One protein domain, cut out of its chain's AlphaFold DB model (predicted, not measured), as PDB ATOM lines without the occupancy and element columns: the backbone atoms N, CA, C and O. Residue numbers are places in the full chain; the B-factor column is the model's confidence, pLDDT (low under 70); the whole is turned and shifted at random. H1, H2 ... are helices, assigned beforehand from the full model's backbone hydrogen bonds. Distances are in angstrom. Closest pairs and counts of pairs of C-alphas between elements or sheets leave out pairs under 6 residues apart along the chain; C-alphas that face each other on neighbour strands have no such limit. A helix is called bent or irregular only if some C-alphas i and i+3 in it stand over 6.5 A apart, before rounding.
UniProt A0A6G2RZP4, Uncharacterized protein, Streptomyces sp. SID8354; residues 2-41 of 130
ATOM      1  N   ALA A   2     269.517 283.542 221.125       55.28
ATOM      2  CA  ALA A   2     268.650 283.762 222.285       55.28
ATOM      3  C   ALA A   2     269.257 283.012 223.478       55.28
ATOM      4  O   ALA A   2     269.733 281.886 223.302       55.28
ATOM      5  N   ASP A   3     269.312 283.689 224.616       86.00
ATOM      6  CA  ASP A   3     270.050 283.265 225.797       86.00
ATOM      7  C   ASP A   3     269.522 281.907 226.298       86.00
ATOM      8  O   ASP A   3     268.311 281.670 226.341       86.00
ATOM      9  N   LEU A   4     270.424 280.971 226.617       83.50
ATOM     10  CA  LEU A   4     270.029 279.655 227.130       83.50
ATOM     11  C   LEU A   4     269.238 279.819 228.432       83.50
ATOM     12  O   LEU A   4     268.258 279.100 228.622       83.50
ATOM     13  N   ALA A   5     269.631 280.779 229.276       86.69
ATOM     14  CA  ALA A   5     268.930 281.081 230.518       86.69
ATOM     15  C   ALA A   5     267.483 281.516 230.244       86.69
ATOM     16  O   ALA A   5     266.559 280.854 230.707       86.69
ATOM     17  N   GLU A   6     267.273 282.507 229.370       89.12
ATOM     18  CA  GLU A   6     265.935 282.974 228.967       89.12
ATOM     19  C   GLU A   6     265.037 281.827 228.467       89.12
ATOM     20  O   GLU A   6     263.853 281.729 228.806       89.12
ATOM     21  N   ARG A   7     265.598 280.909 227.671       87.62
ATOM     22  CA  ARG A   7     264.857 279.759 227.134       87.62
ATOM     23  C   ARG A   7     264.505 278.737 228.204       87.62
ATOM     24  O   ARG A   7     263.414 278.169 228.146       87.62
ATOM     25  N   VAL A   8     265.409 278.470 229.141       88.38
ATOM     26  CA  VAL A   8     265.134 277.574 230.268       88.38
ATOM     27  C   VAL A   8     264.080 278.188 231.178       88.38
ATOM     28  O   VAL A   8     263.135 277.487 231.528       88.38
ATOM     29  N   ASP A   9     264.167 279.482 231.471       90.62
ATOM     30  CA  ASP A   9     263.191 280.179 232.313       90.62
ATOM     31  C   ASP A   9     261.795 280.184 231.676       90.62
ATOM     32  O   ASP A   9     260.787 279.987 232.352       90.62
ATOM     33  N   THR A  10     261.726 280.331 230.350       91.31
ATOM     34  CA  THR A  10     260.450 280.368 229.622       91.31
ATOM     35  C   THR A  10     259.835 278.980 229.420       91.31
ATOM     36  O   THR A  10     258.612 278.825 229.426       91.31
ATOM     37  N   TYR A  11     260.652 277.954 229.166       89.56
ATOM     38  CA  TYR A  11     260.173 276.663 228.650       89.56
ATOM     39  C   TYR A  11     260.503 275.454 229.526       89.56
ATOM     40  O   TYR A  11     259.962 274.371 229.293       89.56
ATOM     41  N   GLY A  12     261.387 275.618 230.504       90.25
ATOM     42  CA  GLY A  12     261.923 274.551 231.331       90.25
ATOM     43  C   GLY A  12     262.948 273.672 230.611       90.25
ATOM     44  O   GLY A  12     262.963 273.520 229.382       90.25
ATOM     45  N   TRP A  13     263.793 273.021 231.411       88.31
ATOM     46  CA  TRP A  13     264.858 272.144 230.923       88.31
ATOM     47  C   TRP A  13     264.354 271.028 230.004       88.31
ATOM     48  O   TRP A  13     265.006 270.723 229.008       88.31
ATOM     49  N   GLU A  14     263.201 270.420 230.294       87.06
ATOM     50  CA  GLU A  14     262.689 269.292 229.501       87.06
ATOM     51  C   GLU A  14     262.351 269.672 228.060       87.06
ATOM     52  O   GLU A  14     262.677 268.934 227.125       87.06
ATOM     53  N   LYS A  15     261.734 270.839 227.854       89.25
ATOM     54  CA  LYS A  15     261.412 271.318 226.510       89.25
ATOM     55  C   LYS A  15     262.676 271.761 225.781       89.25
ATOM     56  O   LYS A  15     262.867 271.375 224.629       89.25
ATOM     57  N   VAL A  16     263.566 272.492 226.456       89.81
ATOM     58  CA  VAL A  16     264.831 272.950 225.863       89.81
ATOM     59  C   VAL A  16     265.684 271.768 225.404       89.81
ATOM     60  O   VAL A  16     266.067 271.729 224.241       89.81
ATOM     61  N   LYS A  17     265.889 270.748 226.249       87.25
ATOM     62  CA  LYS A  17     266.672 269.543 225.906       87.25
ATOM     63  C   LYS A  17     266.078 268.718 224.758       87.25
ATOM     64  O   LYS A  17     266.779 267.887 224.186       87.25
ATOM     65  N   ARG A  18     264.783 268.874 224.460       85.81
ATOM     66  CA  ARG A  18     264.104 268.177 223.356       85.81
ATOM     67  C   ARG A  18     264.238 268.929 222.038       85.81
ATOM     68  O   ARG A  18     264.424 268.306 221.004       85.81
ATOM     69  N   VAL A  19     264.120 270.255 222.088       87.88
ATOM     70  CA  VAL A  19     264.236 271.125 220.908       87.88
ATOM     71  C   VAL A  19     265.706 271.339 220.521       87.88
ATOM     72  O   VAL A  19     266.004 271.500 219.344       87.88
ATOM     73  N   HIS A  20     266.610 271.288 221.503       87.56
ATOM     74  CA  HIS A  20     268.052 271.493 221.364       87.56
ATOM     75  C   HIS A  20     268.833 270.316 221.975       87.56
ATOM     76  O   HIS A  20     269.287 270.405 223.124       87.56
ATOM     77  N   PRO A  21     268.974 269.182 221.262       84.69
ATOM     78  CA  PRO A  21     269.684 268.000 221.760       84.69
ATOM     79  C   PRO A  21     271.135 268.274 222.193       84.69
ATOM     80  O   PRO A  21     271.637 267.631 223.115       84.69
ATOM     81  N   GLU A  22     271.794 269.266 221.591       87.31
ATOM     82  CA  GLU A  22     273.140 269.726 221.936       87.31
ATOM     83  C   GLU A  22     273.257 270.202 223.389       87.31
ATOM     84  O   GLU A  22     274.301 270.018 224.016       87.31
ATOM     85  N   VAL A  23     272.171 270.733 223.965       89.44
ATOM     86  CA  VAL A  23     272.131 271.156 225.371       89.44
ATOM     87  C   VAL A  23     272.288 269.949 226.292       89.44
ATOM     88  O   VAL A  23     273.009 270.027 227.284       89.44
ATOM     89  N   ARG A  24     271.672 268.805 225.959       88.00
ATOM     90  CA  ARG A  24     271.830 267.575 226.753       88.00
ATOM     91  C   ARG A  24     273.279 267.093 226.733       88.00
ATOM     92  O   ARG A  24     273.816 266.793 227.795       88.00
ATOM     93  N   LEU A  25     273.905 267.063 225.555       87.44
ATOM     94  CA  LEU A  25     275.303 266.647 225.424       87.44
ATOM     95  C   LEU A  25     276.241 267.583 226.195       87.44
ATOM     96  O   LEU A  25     277.141 267.120 226.894       87.44
ATOM     97  N   TYR A  26     276.008 268.893 226.102       90.50
ATOM     98  CA  TYR A  26     276.779 269.886 226.841       90.50
ATOM     99  C   TYR A  26     276.677 269.678 228.356       90.50
ATOM    100  O   TYR A  26     277.704 269.589 229.022       90.50
ATOM    101  N   LEU A  27     275.463 269.534 228.898       90.50
ATOM    102  CA  LEU A  27     275.257 269.316 230.335       90.50
ATOM    103  C   LEU A  27     275.883 268.006 230.823       90.50
ATOM    104  O   LEU A  27     276.459 267.975 231.908       90.50
ATOM    105  N   GLN A  28     275.805 266.938 230.023       90.31
ATOM    106  CA  GLN A  28     276.445 265.663 230.343       90.31
ATOM    107  C   GLN A  28     277.966 265.821 230.460       90.31
ATOM    108  O   GLN A  28     278.515 265.465 231.500       90.31
ATOM    109  N   ARG A  29     278.626 266.434 229.465       91.50
ATOM    110  CA  ARG A  29     280.080 266.690 229.490       91.50
ATOM    111  C   ARG A  29     280.493 267.654 230.596       91.50
ATOM    112  O   ARG A  29     281.505 267.441 231.256       91.50
ATOM    113  N   LEU A  30     279.700 268.696 230.832       92.81
ATOM    114  CA  LEU A  30     279.941 269.633 231.923       92.81
ATOM    115  C   LEU A  30     279.902 268.910 233.278       92.81
ATOM    116  O   LEU A  30     280.773 269.118 234.116       92.81
ATOM    117  N   GLY A  31     278.922 268.028 233.484       91.06
ATOM    118  CA  GLY A  31     278.779 267.263 234.719       91.06
ATOM    119  C   GLY A  31     279.894 266.237 234.942       91.06
ATOM    120  O   GLY A  31     280.398 266.114 236.063       91.06
ATOM    121  N   THR A  32     280.281 265.498 233.898       89.94
ATOM    122  CA  THR A  32     281.256 264.401 233.993       89.94
ATOM    123  C   THR A  32     282.688 264.853 233.734       89.94
ATOM    124  O   THR A  32     283.509 264.777 234.643       89.94
ATOM    125  N   GLU A  33     282.995 265.329 232.533       92.06
ATOM    126  CA  GLU A  33     284.351 265.708 232.125       92.06
ATOM    127  C   GLU A  33     284.823 266.941 232.901       92.06
ATOM    128  O   GLU A  33     285.829 266.891 233.600       92.06
ATOM    129  N   ALA A  34     284.073 268.044 232.859       92.75
ATOM    130  CA  ALA A  34     284.513 269.278 233.512       92.75
ATOM    131  C   ALA A  34     284.305 269.262 235.035       92.75
ATOM    132  O   ALA A  34     285.121 269.796 235.776       92.75
ATOM    133  N   GLY A  35     283.216 268.666 235.518       95.12
ATOM    134  CA  GLY A  35     282.943 268.542 236.945       95.12
ATOM    135  C   GLY A  35     283.780 267.434 237.572       95.12
ATOM    136  O   GLY A  35     284.778 267.690 238.240       95.12
ATOM    137  N   ARG A  36     283.358 266.184 237.366       95.12
ATOM    138  CA  ARG A  36     283.894 265.024 238.094       95.12
ATOM    139  C   ARG A  36     285.360 264.719 237.773       95.12
ATOM    140  O   ARG A  36     286.114 264.441 238.698       95.12
ATOM    141  N   GLN A  37     285.785 264.771 236.508       94.88
ATOM    142  CA  GLN A  37     287.169 264.411 236.156       94.88
ATOM    143  C   GLN A  37     288.185 265.493 236.548       94.88
ATOM    144  O   GLN A  37     289.321 265.156 236.872       94.88
ATOM    145  N   VAL A  38     287.799 266.774 236.540       96.81
ATOM    146  CA  VAL A  38     288.717 267.885 236.864       96.81
ATOM    147  C   VAL A  38     288.668 268.264 238.343       96.81
ATOM    148  O   VAL A  38     289.715 268.480 238.948       96.81
ATOM    149  N   LEU A  39     287.475 268.362 238.938       96.38
ATOM    150  CA  LEU A  39     287.285 268.829 240.320       96.38
ATOM    151  C   LEU A  39     287.155 267.681 241.336       96.38
ATOM    152  O   LEU A  39     287.160 267.928 242.542       96.38
ATOM    153  N   GLY A  40     287.057 266.439 240.857       96.69
ATOM    154  CA  GLY A  40     286.932 265.228 241.663       96.69
ATOM    155  C   GLY A  40     285.525 264.628 241.634       96.69
ATOM    156  O   GLY A  40     284.520 265.328 241.488       96.69
ATOM    157  N   GLU A  41     285.443 263.306 241.797       96.00
ATOM    158  CA  GLU A  41     284.195 262.540 241.650       96.00
ATOM    159  C   GLU A  41     283.086 262.982 242.618       96.00
ATOM    160  O   GLU A  41     281.901 262.899 242.288       96.00
TER     161      GLU A  41
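This is residues 2 to 41 of the 130 residues of an uncharacterized protein of Streptomyces sp. SID8354 (UniProt A0A6G2RZP4). One long helix, H2, makes most of the length as an arm, and a shorter, sharply kinked helix, H1, turns off at its beginning, so that the two make a corner like an L. H1 has its kink of 119 degrees near residue 11, while H2 reaches away from the corner with its far end free of H1. The printed part has 40 residues with two named helices, H1 then H2, and no named strand; its class is all helix. It is loose, with a radius of gyration of the C-alphas of 11.8 A, and its C-alphas span 33 by 16 by 15 A.

H2, residues 21 to 39, is the longest helix. H1, residues 4 to 19, only just touches it, and only at the corner by their link, with 3 pairs of C-alphas within 8 A. The closest C-alphas of the two, those of Lys 17 and Arg 24, are 5.6 A apart. H1 touches H2 with residues 16 to 17 alone, and H2 touches H1 with residues 23 to 24 alone. Their lines are about perpendicular, at 75 degrees, with that of H1 a rough one, and their centres are 17.3 A apart. Of the O i to N i+4 pairs, 9 of 12 in H1 and 11 of 15 in H2 are within hydrogen-bond range.

H2 measures 25.6 A from C-alpha 21 at (269.684, 268.000, 221.760) to C-alpha 39 at (287.285, 268.829, 240.320). It is neither bent nor irregular, but only just: C-alphas 31 and 34 are 6.2 A apart. H1 begins with C-alpha 4 at (270.029, 279.655, 227.130) and measures 12.0 A to C-alpha 19. H1 is irregular, with C-alphas 10 and 13 at 9.4 A.

The two C-alphas farthest apart, those of Thr 10 and Gly 40, are 32.8 A apart. The printed part, residues 2 to 41, has no cut. The link from H1 to H2, His 20, is tight. The mean pLDDT of the printed part is 89.3, and residue 2 is under 70.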